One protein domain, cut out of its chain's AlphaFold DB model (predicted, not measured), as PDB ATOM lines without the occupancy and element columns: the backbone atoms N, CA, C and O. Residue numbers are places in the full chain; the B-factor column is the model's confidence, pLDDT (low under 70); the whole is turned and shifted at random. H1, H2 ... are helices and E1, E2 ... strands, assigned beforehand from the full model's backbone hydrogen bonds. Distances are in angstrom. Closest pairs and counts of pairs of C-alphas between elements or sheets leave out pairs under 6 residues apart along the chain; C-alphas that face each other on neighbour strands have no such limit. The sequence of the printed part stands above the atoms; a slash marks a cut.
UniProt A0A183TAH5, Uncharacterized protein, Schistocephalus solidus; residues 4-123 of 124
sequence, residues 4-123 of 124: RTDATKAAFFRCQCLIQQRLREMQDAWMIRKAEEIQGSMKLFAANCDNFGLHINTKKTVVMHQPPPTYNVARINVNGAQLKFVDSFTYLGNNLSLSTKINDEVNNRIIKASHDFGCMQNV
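This is residues 4 to 123 of the 124 residues of an uncharacterized protein of Schistocephalus solidus (UniProt A0A183TAH5). A small hairpin of two antiparallel strands, E1 and E2, sits between a very long helix, H1, and a shorter one, H2, while the looped residues 52 to 87 fold back beside H1 to reach it. Residues 4 to 23 of H1 and 110 to 121 of H2 stick out. The printed part has 120 residues, with two named helices and two named strands in the order H1, E1, E2, H2 along the chain; it is mostly helix by class, extended, with a radius of gyration of the C-alphas of 22.4 A, and flat, spanning 78 by 50 by 17 A.

E1, residues 88 to 91, and E2, residues 94 to 97, form a hairpin at 153 degrees, with N 89 and O 96 2.8 A apart, within hydrogen-bond range. E2 comes closest to H2, residues 102 to 121, at the C-alphas of Ser 97 and Glu 105, 7.4 A. H1, residues 4 to 51, is apart from E2 and H2. In H1 and H2 every O i to N i+4 pair is within hydrogen-bond range.

H1 runs 71.1 A from C-alpha 4 at (58.903, 13.604, 46.345); H2 runs 28.9 A to C-alpha 121 at (23.154, -3.071, -17.751).

The C-alphas farthest apart, of Arg 4 and Val 123, are 79.5 A apart. The printed part has no cut; H1 to E1 is a long link. pLDDT is under 70 at 17 residues, among them 66 to 74.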
ATOM      1  N   ARG A   4      60.333  13.408  46.062       62.44
ATOM      2  CA  ARG A   4      58.903  13.604  46.345       62.44
ATOM      3  C   ARG A   4      58.044  13.556  45.080       62.44
ATOM      4  O   ARG A   4      56.943  13.014  45.105       62.44
ATOM      5  N   THR A   5      58.548  14.091  43.968       67.50
ATOM      6  CA  THR A   5      57.847  14.074  42.675       67.50
ATOM      7  C   THR A   5      57.813  12.669  42.070       67.50
ATOM      8  O   THR A   5      56.843  12.315  41.399       67.50
ATOM      9  N   ASP A   6      58.834  11.853  42.335       74.94
ATOM     10  CA  ASP A   6      58.913  10.465  41.872       74.94
ATOM     11  C   ASP A   6      57.895   9.559  42.592       74.94
ATOM     12  O   ASP A   6      57.114   8.851  41.953       74.94
ATOM     13  N   ALA A   7      57.784   9.694  43.919       81.69
ATOM     14  CA  ALA A   7      56.828   8.935  44.729       81.69
ATOM     15  C   ALA A   7      55.359   9.215  44.355       81.69
ATOM     16  O   ALA A   7      54.545   8.291  44.263       81.69
ATOM     17  N   THR A   8      55.003  10.477  44.094       84.12
ATOM     18  CA  THR A   8      53.640  10.845  43.675       84.12
ATOM     19  C   THR A   8      53.305  10.310  42.283       84.12
ATOM     20  O   THR A   8      52.197   9.814  42.070       84.12
ATOM     21  N   LYS A   9      54.263  10.333  41.345       82.88
ATOM     22  CA  LYS A   9      54.095   9.704  40.027       82.88
ATOM     23  C   LYS A   9      53.888   8.195  40.159       82.88
ATOM     24  O   LYS A   9      52.958   7.658  39.562       82.88
ATOM     25  N   ALA A  10      54.682   7.521  40.991       88.25
ATOM     26  CA  ALA A  10      54.536   6.088  41.237       88.25
ATOM     27  C   ALA A  10      53.165   5.729  41.840       88.25
ATOM     28  O   ALA A  10      52.555   4.739  41.433       88.25
ATOM     29  N   ALA A  11      52.653   6.532  42.777       91.19
ATOM     30  CA  ALA A  11      51.322   6.335  43.352       91.19
ATOM     31  C   ALA A  11      50.210   6.496  42.301       91.19
ATOM     32  O   ALA A  11      49.308   5.663  42.230       91.19
ATOM     33  N   PHE A  12      50.314   7.510  41.435       91.69
ATOM     34  CA  PHE A  12      49.370   7.721  40.339       91.69
ATOM     35  C   PHE A  12      49.327   6.526  39.375       91.69
ATOM     36  O   PHE A  12      48.248   5.995  39.109       91.69
ATOM     37  N   PHE A  13      50.487   6.041  38.918       91.69
ATOM     38  CA  PHE A  13      50.551   4.876  38.028       91.69
ATOM     39  C   PHE A  13      49.980   3.608  38.675       91.69
ATOM     40  O   PHE A  13      49.272   2.852  38.012       91.69
ATOM     41  N   ARG A  14      50.210   3.382  39.975       93.50
ATOM     42  CA  ARG A  14      49.612   2.241  40.695       93.50
ATOM     43  C   ARG A  14      48.088   2.326  40.725       93.50
ATOM     44  O   ARG A  14      47.426   1.336  40.426       93.50
ATOM     45  N   CYS A  15      47.532   3.497  41.036       92.12
ATOM     46  CA  CYS A  15      46.086   3.715  41.014       92.12
ATOM     47  C   CYS A  15      45.506   3.500  39.611       92.12
ATOM     48  O   CYS A  15      44.492   2.818  39.467       92.12
ATOM     49  N   GLN A  16      46.172   4.013  38.574       91.50
ATOM     50  CA  GLN A  16      45.771   3.792  37.187       91.50
ATOM     51  C   GLN A  16      45.741   2.296  36.839       91.50
ATOM     52  O   GLN A  16      44.743   1.824  36.297       91.50
ATOM     53  N   CYS A  17      46.781   1.534  37.192       90.38
ATOM     54  CA  CYS A  17      46.825   0.089  36.959       90.38
ATOM     55  C   CYS A  17      45.705  -0.658  37.693       90.38
ATOM     56  O   CYS A  17      45.075  -1.531  37.101       90.38
ATOM     57  N   LEU A  18      45.411  -0.295  38.945       94.88
ATOM     58  CA  LEU A  18      44.326  -0.911  39.715       94.88
ATOM     59  C   LEU A  18      42.956  -0.647  39.084       94.88
ATOM     60  O   LEU A  18      42.142  -1.560  38.979       94.88
ATOM     61  N   ILE A  19      42.705   0.580  38.623       90.56
ATOM     62  CA  ILE A  19      41.451   0.933  37.941       90.56
ATOM     63  C   ILE A  19      41.319   0.147  36.633       90.56
ATOM     64  O   ILE A  19      40.263  -0.417  36.353       90.56
ATOM     65  N   GLN A  20      42.397   0.061  35.851       85.81
ATOM     66  CA  GLN A  20      42.420  -0.721  34.613       85.81
ATOM     67  C   GLN A  20      42.195  -2.215  34.873       85.81
ATOM     68  O   GLN A  20      41.436  -2.857  34.147       85.81
ATOM     69  N   GLN A  21      42.804  -2.761  35.925       85.75
ATOM     70  CA  GLN A  21      42.608  -4.150  36.325       85.75
ATOM     71  C   GLN A  21      41.152  -4.413  36.717       85.75
ATOM     72  O   GLN A  21      40.549  -5.352  36.206       85.75
ATOM     73  N   ARG A  22      40.555  -3.560  37.558       86.38
ATOM     74  CA  ARG A  22      39.151  -3.700  37.978       86.38
ATOM     75  C   ARG A  22      38.185  -3.631  36.806       86.38
ATOM     76  O   ARG A  22      37.247  -4.420  36.739       86.38
ATOM     77  N   LEU A  23      38.425  -2.713  35.872       76.50
ATOM     78  CA  LEU A  23      37.605  -2.595  34.674       76.50
ATOM     79  C   LEU A  23      37.692  -3.861  33.811       76.50
ATOM     80  O   LEU A  23      36.672  -4.321  33.304       76.50
ATOM     81  N   ARG A  24      38.887  -4.454  33.692       82.12
ATOM     82  CA  ARG A  24      39.093  -5.717  32.974       82.12
ATOM     83  C   ARG A  24      38.400  -6.890  33.658       82.12
ATOM     84  O   ARG A  24      37.646  -7.592  33.004       82.12
ATOM     85  N   GLU A  25      38.580  -7.050  34.968       80.56
ATOM     86  CA  GLU A  25      37.909  -8.093  35.758       80.56
ATOM     87  C   GLU A  25      36.381  -8.015  35.604       80.56
ATOM     88  O   GLU A  25      35.707  -9.031  35.438       80.56
ATOM     89  N   MET A  26      35.829  -6.799  35.606       81.06
ATOM     90  CA  MET A  26      34.396  -6.564  35.451       81.06
ATOM     91  C   MET A  26      33.896  -6.880  34.032       81.06
ATOM     92  O   MET A  26      32.815  -7.451  33.877       81.06
ATOM     93  N   GLN A  27      34.684  -6.557  33.000       73.19
ATOM     94  CA  GLN A  27      34.393  -6.954  31.618       73.19
ATOM     95  C   GLN A  27      34.447  -8.476  31.451       73.19
ATOM     96  O   GLN A  27      33.517  -9.055  30.894       73.19
ATOM     97  N   ASP A  28      35.478  -9.133  31.980       72.81
ATOM     98  CA  ASP A  28      35.641 -10.584  31.886       72.81
ATOM     99  C   ASP A  28      34.496 -11.316  32.601       72.81
ATOM    100  O   ASP A  28      33.896 -12.225  32.030       72.81
ATOM    101  N   ALA A  29      34.114 -10.880  33.806       77.50
ATOM    102  CA  ALA A  29      32.990 -11.453  34.549       77.50
ATOM    103  C   ALA A  29      31.653 -11.311  33.799       77.50
ATOM    104  O   ALA A  29      30.858 -12.253  33.751       77.50
ATOM    105  N   TRP A  30      31.405 -10.153  33.176       74.50
ATOM    106  CA  TRP A  30      30.217  -9.953  32.344       74.50
ATOM    107  C   TRP A  30      30.213 -10.887  31.125       74.50
ATOM    108  O   TRP A  30      29.192 -11.512  30.821       74.50
ATOM    109  N   MET A  31      31.358 -11.034  30.461       72.56
ATOM    110  CA  MET A  31      31.493 -11.899  29.292       72.56
ATOM    111  C   MET A  31      31.361 -13.388  29.630       72.56
ATOM    112  O   MET A  31      30.722 -14.126  28.878       72.56
ATOM    113  N   ILE A  32      31.890 -13.826  30.777       72.38
ATOM    114  CA  ILE A  32      31.710 -15.191  31.293       72.38
ATOM    115  C   ILE A  32      30.222 -15.482  31.505       72.38
ATOM    116  O   ILE A  32      29.720 -16.487  31.002       72.38
ATOM    117  N   ARG A  33      29.486 -14.568  32.147       72.75
ATOM    118  CA  ARG A  33      28.041 -14.724  32.362       72.75
ATOM    119  C   ARG A  33      27.273 -14.876  31.043       72.75
ATOM    120  O   ARG A  33      26.408 -15.740  30.929       72.75
ATOM    121  N   LYS A  34      27.614 -14.089  30.016       77.44
ATOM    122  CA  LYS A  34      27.009 -14.223  28.679       77.44
ATOM    123  C   LYS A  34      27.313 -15.569  28.019       77.44
ATOM    124  O   LYS A  34      26.439 -16.136  27.367       77.44
ATOM    125  N   ALA A  35      28.528 -16.084  28.181       78.88
ATOM    126  CA  ALA A  35      28.902 -17.394  27.662       78.88
ATOM    127  C   ALA A  35      28.122 -18.530  28.340       78.88
ATOM    128  O   ALA A  35      27.656 -19.438  27.654       78.88
ATOM    129  N   GLU A  36      27.945 -18.466  29.662       82.62
ATOM    130  CA  GLU A  36      27.149 -19.435  30.423       82.62
ATOM    131  C   GLU A  36      25.676 -19.422  30.007       82.62
ATOM    132  O   GLU A  36      25.086 -20.487  29.822       82.62
ATOM    133  N   GLU A  37      25.101 -18.236  29.785       85.00
ATOM    134  CA  GLU A  37      23.738 -18.085  29.262       85.00
ATOM    135  C   GLU A  37      23.594 -18.777  27.896       85.00
ATOM    136  O   GLU A  37      22.715 -19.625  27.725       85.00
ATOM    137  N   ILE A  38      24.496 -18.494  26.946       84.69
ATOM    138  CA  ILE A  38      24.476 -19.124  25.614       84.69
ATOM    139  C   ILE A  38      24.665 -20.643  25.727       84.69
ATOM    140  O   ILE A  38      23.959 -21.415  25.077       84.69
ATOM    141  N   GLN A  39      25.595 -21.092  26.569       87.94
ATOM    142  CA  GLN A  39      25.848 -22.508  26.813       87.94
ATOM    143  C   GLN A  39      24.622 -23.221  27.400       87.94
ATOM    144  O   GLN A  39      24.338 -24.358  27.011       87.94
ATOM    145  N   GLY A  40      23.907 -22.576  28.323       89.00
ATOM    146  CA  GLY A  40      22.667 -23.074  28.913       89.00
ATOM    147  C   GLY A  40      21.555 -23.200  27.874       89.00
ATOM    148  O   GLY A  40      20.965 -24.273  27.737       89.00
ATOM    149  N   SER A  41      21.330 -22.151  27.076       88.88
ATOM    150  CA  SER A  41      20.364 -22.183  25.970       88.88
ATOM    151  C   SER A  41      20.689 -23.276  24.955       88.88
ATOM    152  O   SER A  41      19.798 -24.005  24.527       88.88
ATOM    153  N   MET A  42      21.966 -23.446  24.604       90.06
ATOM    154  CA  MET A  42      22.380 -24.453  23.631       90.06
ATOM    155  C   MET A  42      22.241 -25.886  24.168       90.06
ATOM    156  O   MET A  42      21.875 -26.786  23.414       90.06
ATOM    157  N   LYS A  43      22.473 -26.110  25.470       91.75
ATOM    158  CA  LYS A  43      22.194 -27.403  26.121       91.75
ATOM    159  C   LYS A  43      20.706 -27.736  26.093       91.75
ATOM    160  O   LYS A  43      20.349 -28.861  25.758       91.75
ATOM    161  N   LEU A  44      19.851 -26.765  26.414       93.69
ATOM    162  CA  LEU A  44      18.400 -26.946  26.360       93.69
ATOM    163  C   LEU A  44      17.928 -27.230  24.928       93.69
ATOM    164  O   LEU A  44      17.116 -28.124  24.710       93.69
ATOM    165  N   PHE A  45      18.476 -26.511  23.947       91.81
ATOM    166  CA  PHE A  45      18.189 -26.747  22.536       91.81
ATOM    167  C   PHE A  45      18.589 -28.163  22.102       91.81
ATOM    168  O   PHE A  45      17.781 -28.848  21.485       91.81
ATOM    169  N   ALA A  46      19.783 -28.630  22.480       91.94
ATOM    170  CA  ALA A  46      20.237 -29.991  22.192       91.94
ATOM    171  C   ALA A  46      19.322 -31.060  22.799       91.94
ATOM    172  O   ALA A  46      18.885 -31.953  22.080       91.94
ATOM    173  N   ALA A  47      18.952 -30.913  24.074       93.06
ATOM    174  CA  ALA A  47      18.025 -31.830  24.734       93.06
ATOM    175  C   ALA A  47      16.650 -31.864  24.042       93.06
ATOM    176  O   ALA A  47      16.067 -32.929  23.851       93.06
ATOM    177  N   ASN A  48      16.141 -30.703  23.621       95.94
ATOM    178  CA  ASN A  48      14.893 -30.637  22.868       95.94
ATOM    179  C   ASN A  48      15.028 -31.308  21.496       95.94
ATOM    180  O   ASN A  48      14.134 -32.054  21.112       95.94
ATOM    181  N   CYS A  49      16.131 -31.090  20.771       94.19
ATOM    182  CA  CYS A  49      16.398 -31.783  19.511       94.19
ATOM    183  C   CYS A  49      16.376 -33.306  19.688       94.19
ATOM    184  O   CYS A  49      15.695 -33.975  18.914       94.19
ATOM    185  N   ASP A  50      17.020 -33.835  20.731       93.38
ATOM    186  CA  ASP A  50      17.026 -35.272  21.018       93.38
ATOM    187  C   ASP A  50      15.604 -35.807  21.280       93.38
ATOM    188  O   ASP A  50      15.232 -36.849  20.737       93.38
ATOM    189  N   ASN A  51      14.765 -35.059  22.009       95.19
ATOM    190  CA  ASN A  51      13.352 -35.410  22.222       95.19
ATOM    191  C   ASN A  51      12.543 -35.467  20.913       95.19
ATOM    192  O   ASN A  51      11.588 -36.236  20.810       95.19
ATOM    193  N   PHE A  52      12.922 -34.674  19.906       94.69
ATOM    194  CA  PHE A  52      12.330 -34.706  18.564       94.69
ATOM    195  C   PHE A  52      13.015 -35.708  17.616       94.69
ATOM    196  O   PHE A  52      12.661 -35.770  16.439       94.69
ATOM    197  N   GLY A  53      14.004 -36.478  18.087       94.06
ATOM    198  CA  GLY A  53      14.803 -37.374  17.245       94.06
ATOM    199  C   GLY A  53      15.713 -36.640  16.249       94.06
ATOM    200  O   GLY A  53      16.142 -37.223  15.253       94.06
ATOM    201  N   LEU A  54      15.997 -35.358  16.486       94.06
ATOM    202  CA  LEU A  54      16.867 -34.525  15.663       94.06
ATOM    203  C   LEU A  54      18.296 -34.543  16.205       94.06
ATOM    204  O   LEU A  54      18.526 -34.329  17.389       94.06
ATOM    205  N   HIS A  55      19.275 -34.701  15.315       91.69
ATOM    206  CA  HIS A  55      20.687 -34.667  15.687       91.69
ATOM    207  C   HIS A  55      21.357 -33.365  15.239       91.69
ATOM    208  O   HIS A  55      21.391 -33.036  14.049       91.69
ATOM    209  N   ILE A  56      21.949 -32.633  16.186       91.69
ATOM    210  CA  ILE A  56      22.689 -31.405  15.884       91.69
ATOM    211  C   ILE A  56      24.024 -31.752  15.222       91.69
ATOM    212  O   ILE A  56      24.896 -32.380  15.819       91.69
ATOM    213  N   ASN A  57      24.232 -31.256  14.002       91.25
ATOM    214  CA  ASN A  57      25.511 -31.382  13.313       91.25
ATOM    215  C   ASN A  57      26.530 -30.356  13.835       91.25
ATOM    216  O   ASN A  57      26.696 -29.273  13.275       91.25
ATOM    217  N   THR A  58      27.271 -30.730  14.875       89.88
ATOM    218  CA  THR A  58      28.288 -29.877  15.515       89.88
ATOM    219  C   THR A  58      29.435 -29.460  14.587       89.88
ATOM    220  O   THR A  58      30.094 -28.462  14.858       89.88
ATOM    221  N   LYS A  59      29.660 -30.162  13.464       89.75
ATOM    222  CA  LYS A  59      30.664 -29.774  12.455       89.75
ATOM    223  C   LYS A  59      30.207 -28.599  11.585       89.75
ATOM    224  O   LYS A  59      31.055 -27.886  11.054       89.75
ATOM    225  N   LYS A  60      28.893 -28.432  11.400       88.19
ATOM    226  CA  LYS A  60      28.289 -27.340  10.615       88.19
ATOM    227  C   LYS A  60      27.824 -26.174  11.483       88.19
ATOM    228  O   LYS A  60      27.672 -25.069  10.972       88.19
ATOM    229  N   THR A  61      27.596 -26.407  12.772       88.38
ATOM    230  CA  THR A  61      27.171 -25.363  13.703       88.38
ATOM    231  C   THR A  61      28.351 -24.486  14.114       88.38
ATOM    232  O   THR A  61      29.397 -24.975  14.538       88.38
ATOM    233  N   VAL A  62      28.158 -23.174  14.023       87.19
ATOM    234  CA  VAL A  62      29.117 -22.150  14.448       87.19
ATOM    235  C   VAL A  62      28.437 -21.192  15.415       87.19
ATOM    236  O   VAL A  62      27.217 -21.037  15.378       87.19
ATOM    237  N   VAL A  63      29.216 -20.559  16.287       84.12
ATOM    238  CA  VAL A  63      28.714 -19.558  17.228       84.12
ATOM    239  C   VAL A  63      29.311 -18.202  16.903       84.12
ATOM    240  O   VAL A  63      30.522 -18.055  16.758       84.12
ATOM    241  N   MET A  64      28.454 -17.190  16.847       79.50
ATOM    242  CA  MET A  64      28.886 -15.804  16.931       79.50
ATOM    243  C   MET A  64      28.745 -15.341  18.374       79.50
ATOM    244  O   MET A  64      27.668 -15.433  18.961       79.50
ATOM    245  N   HIS A  65      29.826 -14.834  18.942       72.12
ATOM    246  CA  HIS A  65      29.808 -14.164  20.237       72.12
ATOM    247  C   HIS A  65      30.602 -12.877  20.113       72.12
ATOM    248  O   HIS A  65      31.570 -12.841  19.358       72.12
ATOM    249  N   GLN A  66      30.213 -11.839  20.842       63.88
ATOM    250  CA  GLN A  66      31.003 -10.616  20.902       63.88
ATOM    251  C   GLN A  66      32.316 -10.940  21.637       63.88
ATOM    252  O   GLN A  66      32.230 -11.456  22.749       63.88
ATOM    253  N   PRO A  67      33.517 -10.738  21.061       60.75
ATOM    254  CA  PRO A  67      34.746 -11.126  21.726       60.75
ATOM    255  C   PRO A  67      34.994 -10.215  22.933       60.75
ATOM    256  O   PRO A  67      34.873  -8.990  22.816       60.75
ATOM    257  N   PRO A  68      35.390 -10.779  24.086       56.44
ATOM    258  CA  PRO A  68      36.067 -10.018  25.123       56.44
ATOM    259  C   PRO A  68      37.386  -9.462  24.562       56.44
ATOM    260  O   PRO A  68      38.005 -10.104  23.709       56.44
ATOM    261  N   PRO A  69      37.884  -8.322  25.066       52.28
ATOM    262  CA  PRO A  69      39.134  -7.733  24.591       52.28
ATOM    263  C   PRO A  69      40.379  -8.623  24.786       52.28
ATOM    264  O   PRO A  69      41.424  -8.284  24.235       52.28
ATOM    265  N   THR A  70      40.313  -9.742  25.527       52.62
ATOM    266  CA  THR A  70      41.463 -10.637  25.761       52.62
ATOM    267  C   THR A  70      41.122 -12.127  26.007       52.62
ATOM    268  O   THR A  70      40.315 -12.457  26.870       52.62
ATOM    269  N   TYR A  71      41.809 -12.991  25.239       47.56
ATOM    270  CA  TYR A  71      42.209 -14.425  25.324       47.56
ATOM    271  C   TYR A  71      41.374 -15.544  25.977       47.56
ATOM    272  O   TYR A  71      41.659 -16.706  25.681       47.56
ATOM    273  N   ASN A  72      40.335 -15.291  26.767       54.12
ATOM    274  CA  ASN A  72      39.494 -16.388  27.254       54.12
ATOM    275  C   ASN A  72      38.333 -16.588  26.283       54.12
ATOM    276  O   ASN A  72      37.241 -16.061  26.480       54.12
ATOM    277  N   VAL A  73      38.593 -17.329  25.201       56.25
ATOM    278  CA  VAL A  73      37.545 -17.753  24.264       56.25
ATOM    279  C   VAL A  73      36.492 -18.500  25.074       56.25
ATOM    280  O   VAL A  73      36.768 -19.580  25.603       56.25
ATOM    281  N   ALA A  74      35.303 -17.912  25.193       66.38
ATOM    282  CA  ALA A  74      34.138 -18.566  25.764       66.38
ATOM    283  C   ALA A  74      33.994 -19.942  25.104       66.38
ATOM    284  O   ALA A  74      33.858 -20.019  23.894       66.38
ATOM    285  N   ARG A  75      34.100 -21.052  25.836       74.50
ATOM    286  CA  ARG A  75      34.067 -22.388  25.216       74.50
ATOM    287  C   ARG A  75      32.637 -22.902  25.229       74.50
ATOM    288  O   ARG A  75      32.159 -23.329  26.273       74.50
ATOM    289  N   ILE A  76      31.963 -22.848  24.081       83.94
ATOM    290  CA  ILE A  76      30.609 -23.392  23.938       83.94
ATOM    291  C   ILE A  76      30.693 -24.811  23.391       83.94
ATOM    292  O   ILE A  76      31.219 -25.037  22.302       83.94
ATOM    293  N   ASN A  77      30.149 -25.758  24.144       88.12
ATOM    294  CA  ASN A  77      30.146 -27.177  23.832       88.12
ATOM    295  C   ASN A  77      28.720 -27.683  23.609       88.12
ATOM    296  O   ASN A  77      27.802 -27.356  24.363       88.12
ATOM    297  N   VAL A  78      28.546 -28.546  22.615       87.44
ATOM    298  CA  VAL A  78      27.291 -29.239  22.314       87.44
ATOM    299  C   VAL A  78      27.607 -30.700  22.063       87.44
ATOM    300  O   VAL A  78      28.508 -31.004  21.284       87.44
ATOM    301  N   ASN A  79      26.896 -31.607  22.733       86.19
ATOM    302  CA  ASN A  79      27.075 -33.058  22.585       86.19
ATOM    303  C   ASN A  79      28.547 -33.506  22.721       86.19
ATOM    304  O   ASN A  79      29.026 -34.354  21.977       86.19
ATOM    305  N   GLY A  80      29.294 -32.879  23.640       84.69
ATOM    306  CA  GLY A  80      30.718 -33.153  23.875       84.69
ATOM    307  C   GLY A  80      31.696 -32.513  22.877       84.69
ATOM    308  O   GLY A  80      32.901 -32.570  23.106       84.69
ATOM    309  N   ALA A  81      31.215 -31.861  21.814       89.81
ATOM    310  CA  ALA A  81      32.044 -31.159  20.833       89.81
ATOM    311  C   ALA A  81      32.035 -29.641  21.064       89.81
ATOM    312  O   ALA A  81      30.979 -29.040  21.256       89.81
ATOM    313  N   GLN A  82      33.206 -29.006  21.008       88.69
ATOM    314  CA  GLN A  82      33.326 -27.549  21.080       88.69
ATOM    315  C   GLN A  82      32.952 -26.917  19.734       88.69
ATOM    316  O   GLN A  82      33.492 -27.295  18.693       88.69
ATOM    317  N   LEU A  83      32.042 -25.945  19.756       87.75
ATOM    318  CA  LEU A  83      31.642 -25.198  18.568       87.75
ATOM    319  C   LEU A  83      32.709 -24.166  18.188       87.75
ATOM    320  O   LEU A  83      33.394 -23.599  19.042       87.75
ATOM    321  N   LYS A  84      32.841 -23.917  16.882       86.25
ATOM    322  CA  LYS A  84      33.753 -22.898  16.355       86.25
ATOM    323  C   LYS A  84      33.138 -21.512  16.486       86.25
ATOM    324  O   LYS A  84      31.960 -21.332  16.178       86.25
ATOM    325  N   PHE A  85      33.968 -20.544  16.862       82.44
ATOM    326  CA  PHE A  85      33.607 -19.133  16.827       82.44
ATOM    327  C   PHE A  85      33.944 -18.526  15.480       82.44
ATOM    328  O   PHE A  85      34.991 -18.832  14.910       82.44
ATOM    329  N   VAL A  86      33.041 -17.694  14.973       82.88
ATOM    330  CA  VAL A  86      33.209 -17.034  13.680       82.88
ATOM    331  C   VAL A  86      32.737 -15.584  13.782       82.88
ATOM    332  O   VAL A  86      31.687 -15.311  14.361       82.88
ATOM    333  N   ASP A  87      33.506 -14.667  13.195       79.69
ATOM    334  CA  ASP A  87      33.216 -13.226  13.195       79.69
ATOM    335  C   ASP A  87      32.180 -12.816  12.134       79.69
ATOM    336  O   ASP A  87      31.515 -11.789  12.265       79.69
ATOM    337  N   SER A  88      32.011 -13.624  11.085       81.50
ATOM    338  CA  SER A  88      30.979 -13.446  10.061       81.50
ATOM    339  C   SER A  88      30.540 -14.774   9.446       81.50
ATOM    340  O   SER A  88      31.392 -15.597   9.111       81.50
ATOM    341  N   PHE A  89      29.244 -14.981   9.225       82.12
ATOM    342  CA  PHE A  89      28.731 -16.166   8.538       82.12
ATOM    343  C   PHE A  89      27.692 -15.804   7.483       82.12
ATOM    344  O   PHE A  89      26.890 -14.890   7.649       82.12
ATOM    345  N   THR A  90      27.679 -16.558   6.387       85.19
ATOM    346  CA  THR A  90      26.652 -16.397   5.358       85.19
ATOM    347  C   THR A  90      25.427 -17.229   5.711       85.19
ATOM    348  O   THR A  90      25.497 -18.456   5.767       85.19
ATOM    349  N   TYR A  91      24.293 -16.567   5.911       81.62
ATOM    350  CA  TYR A  91      22.993 -17.185   6.123       81.62
ATOM    351  C   TYR A  91      22.052 -16.831   4.980       81.62
ATOM    352  O   TYR A  91      21.773 -15.656   4.747       81.62
ATOM    353  N   LEU A  92      21.566 -17.845   4.258       85.06
ATOM    354  CA  LEU A  92      20.601 -17.674   3.162       85.06
ATOM    355  C   LEU A  92      21.029 -16.607   2.130       85.06
ATOM    356  O   LEU A  92      20.213 -15.839   1.632       85.06
ATOM    357  N   GLY A  93      22.330 -16.530   1.836       81.44
ATOM    358  CA  GLY A  93      22.895 -15.567   0.883       81.44
ATOM    359  C   GLY A  93      23.179 -14.162   1.438       81.44
ATOM    360  O   GLY A  93      23.699 -13.325   0.692       81.44
ATOM    361  N   ASN A  94      22.898 -13.912   2.723       74.56
ATOM    362  CA  ASN A  94      23.241 -12.683   3.441       74.56
ATOM    363  C   ASN A  94      24.426 -12.916   4.379       74.56
ATOM    364  O   ASN A  94      24.467 -13.916   5.091       74.56
ATOM    365  N   ASN A  95      25.387 -11.994   4.397       78.81
ATOM    366  CA  ASN A  95      26.515 -12.067   5.321       78.81
ATOM    367  C   ASN A  95      26.119 -11.432   6.660       78.81
ATOM    368  O   ASN A  95      25.901 -10.224   6.715       78.81
ATOM    369  N   LEU A  96      26.013 -12.240   7.714       77.25
ATOM    370  CA  LEU A  96      25.836 -11.771   9.082       77.25
ATOM    371  C   LEU A  96      27.220 -11.561   9.697       77.25
ATOM    372  O   LEU A  96      28.003 -12.506   9.762       77.25
ATOM    373  N   SER A  97      27.530 -10.351  10.151       75.81
ATOM    374  CA  SER A  97      28.792 -10.034  10.826       75.81
ATOM    375  C   SER A  97      28.560  -9.641  12.281       75.81
ATOM    376  O   SER A  97      27.508  -9.140  12.666       75.81
ATOM    377  N   LEU A  98      29.578  -9.867  13.104       72.12
ATOM    378  CA  LEU A  98      29.589  -9.506  14.517       72.12
ATOM    379  C   LEU A  98      29.792  -7.998  14.749       72.12
ATOM    380  O   LEU A  98      29.679  -7.502  15.871       72.12
ATOM    381  N   SER A  99      30.133  -7.253  13.698       64.88
ATOM    382  CA  SER A  99      30.313  -5.811  13.783       64.88
ATOM    383  C   SER A  99      29.001  -5.160  14.215       64.88
ATOM    384  O   SER A  99      28.034  -5.132  13.462       64.88
ATOM    385  N   THR A 100      28.988  -4.532  15.389       57.31
ATOM    386  CA  THR A 100      27.870  -3.680  15.834       57.31
ATOM    387  C   THR A 100      27.712  -2.410  14.985       57.31
ATOM    388  O   THR A 100      26.816  -1.600  15.218       57.31
ATOM    389  N   LYS A 101      28.584  -2.214  13.990       68.25
ATOM    390  CA  LYS A 101      28.549  -1.111  13.041       68.25
ATOM    391  C   LYS A 101      27.589  -1.447  11.908       68.25
ATOM    392  O   LYS A 101      27.970  -2.046  10.908       68.25
ATOM    393  N   ILE A 102      26.354  -0.982  12.060       70.19
ATOM    394  CA  ILE A 102      25.304  -1.022  11.030       70.19
ATOM    395  C   ILE A 102      25.832  -0.536   9.666       70.19
ATOM    396  O   ILE A 102      25.469  -1.084   8.631       70.19
ATOM    397  N   ASN A 103      26.749   0.437   9.657       77.69
ATOM    398  CA  ASN A 103      27.339   0.982   8.433       77.69
ATOM    399  C   ASN A 103      28.092  -0.060   7.590       77.69
ATOM    400  O   ASN A 103      28.033   0.015   6.366       77.69
ATOM    401  N   ASP A 104      28.773  -1.028   8.210       74.25
ATOM    402  CA  ASP A 104      29.557  -2.032   7.477       74.25
ATOM    403  C   ASP A 104      28.626  -3.025   6.757       74.25
ATOM    404  O   ASP A 104      28.844  -3.361   5.590       74.25
ATOM    405  N   GLU A 105      27.526  -3.426   7.406       71.44
ATOM    406  CA  GLU A 105      26.484  -4.255   6.788       71.44
ATOM    407  C   GLU A 105      25.761  -3.504   5.659       71.44
ATOM    408  O   GLU A 105      25.571  -4.048   4.568       71.44
ATOM    409  N   VAL A 106      25.378  -2.245   5.902       79.62
ATOM    410  CA  VAL A 106      24.704  -1.397   4.907       79.62
ATOM    411  C   VAL A 106      25.590  -1.199   3.676       79.62
ATOM    412  O   VAL A 106      25.118  -1.400   2.557       79.62
ATOM    413  N   ASN A 107      26.878  -0.902   3.858       82.19
ATOM    414  CA  ASN A 107      27.828  -0.780   2.752       82.19
ATOM    415  C   ASN A 107      27.953  -2.084   1.956       82.19
ATOM    416  O   ASN A 107      27.935  -2.057   0.728       82.19
ATOM    417  N   ASN A 108      28.015  -3.234   2.632       80.31
ATOM    418  CA  ASN A 108      28.071  -4.528   1.954       80.31
ATOM    419  C   ASN A 108      26.809  -4.797   1.106       80.31
ATOM    420  O   ASN A 108      26.908  -5.271  -0.027       80.31
ATOM    421  N   ARG A 109      25.617  -4.441   1.611       82.81
ATOM    422  CA  ARG A 109      24.359  -4.532   0.843       82.81
ATOM    423  C   ARG A 109      24.361  -3.600  -0.373       82.81
ATOM    424  O   ARG A 109      23.940  -4.025  -1.447       82.81
ATOM    425  N   ILE A 110      24.867  -2.372  -0.228       86.44
ATOM    426  CA  ILE A 110      25.007  -1.411  -1.337       86.44
ATOM    427  C   ILE A 110      25.947  -1.957  -2.416       86.44
ATOM    428  O   ILE A 110      25.608  -1.892  -3.597       86.44
ATOM    429  N   ILE A 111      27.092  -2.535  -2.033       86.94
ATOM    430  CA  ILE A 111      28.048  -3.137  -2.976       86.94
ATOM    431  C   ILE A 111      27.377  -4.256  -3.776       86.94
ATOM    432  O   ILE A 111      27.457  -4.262  -5.004       86.94
ATOM    433  N   LYS A 112      26.671  -5.171  -3.099       85.44
ATOM    434  CA  LYS A 112      26.008  -6.306  -3.757       85.44
ATOM    435  C   LYS A 112      24.910  -5.848  -4.721       85.44
ATOM    436  O   LYS A 112      24.888  -6.277  -5.868       85.44
ATOM    437  N   ALA A 113      24.063  -4.910  -4.290       86.06
ATOM    438  CA  ALA A 113      23.015  -4.345  -5.139       86.06
ATOM    439  C   ALA A 113      23.587  -3.595  -6.355       86.06
ATOM    440  O   ALA A 113      23.061  -3.716  -7.458       86.06
ATOM    441  N   SER A 114      24.686  -2.856  -6.172       88.19
ATOM    442  CA  SER A 114      25.355  -2.135  -7.263       88.19
ATOM    443  C   SER A 114      25.979  -3.092  -8.279       88.19
ATOM    444  O   SER A 114      25.896  -2.847  -9.480       88.19
ATOM    445  N   HIS A 115      26.574  -4.193  -7.811       87.19
ATOM    446  CA  HIS A 115      27.115  -5.246  -8.668       87.19
ATOM    447  C   HIS A 115      26.014  -5.896  -9.517       87.19
ATOM    448  O   HIS A 115      26.137  -5.946 -10.739       87.19
ATOM    449  N   ASP A 116      24.915  -6.324  -8.890       86.50
ATOM    450  CA  ASP A 116      23.799  -6.970  -9.590       86.50
ATOM    451  C   ASP A 116      23.151  -6.017 -10.612       86.50
ATOM    452  O   ASP A 116      22.852  -6.415 -11.739       86.50
ATOM    453  N   PHE A 117      23.023  -4.730 -10.269       84.00
ATOM    454  CA  PHE A 117      22.549  -3.696 -11.192       84.00
ATOM    455  C   PHE A 117      23.501  -3.483 -12.381       84.00
ATOM    456  O   PHE A 117      23.050  -3.352 -13.518       84.00
ATOM    457  N   GLY A 118      24.816  -3.500 -12.148       83.69
ATOM    458  CA  GLY A 118      25.820  -3.447 -13.213       83.69
ATOM    459  C   GLY A 118      25.758  -4.662 -14.147       83.69
ATOM    460  O   GLY A 118      25.861  -4.507 -15.362       83.69
ATOM    461  N   CYS A 119      25.519  -5.864 -13.609       76.38
ATOM    462  CA  CYS A 119      25.297  -7.062 -14.421       76.38
ATOM    463  C   CYS A 119      24.062  -6.934 -15.324       76.38
ATOM    464  O   CYS A 119      24.098  -7.417 -16.450       76.38
ATOM    465  N   MET A 120      23.000  -6.260 -14.874       75.31
ATOM    466  CA  MET A 120      21.795  -6.041 -15.685       75.31
ATOM    467  C   MET A 120      22.007  -5.049 -16.838       75.31
ATOM    468  O   MET A 120      21.393  -5.211 -17.888       75.31
ATOM    469  N   GLN A 121      22.877  -4.046 -16.683       63.56
ATOM    470  CA  GLN A 121      23.154  -3.071 -17.751       63.56
ATOM    471  C   GLN A 121      23.977  -3.644 -18.914       63.56
ATOM    472  O   GLN A 121      23.932  -3.097 -20.009       63.56
ATOM    473  N   ASN A 122      24.694  -4.749 -18.699       55.75
ATOM    474  CA  ASN A 122      25.495  -5.419 -19.731       55.75
ATOM    475  C   ASN A 122      24.712  -6.488 -20.527       55.75
ATOM    476  O   ASN A 122      25.314  -7.229 -21.299       55.75
ATOM    477  N   VAL A 123      23.393  -6.606 -20.322       53.69
ATOM    478  CA  VAL A 123      22.502  -7.552 -21.034       53.69
ATOM    479  C   VAL A 123      21.716  -6.853 -22.165       53.69
ATOM    480  O   VAL A 123      20.717  -7.374 -22.651       53.69
TER     481      VAL A 123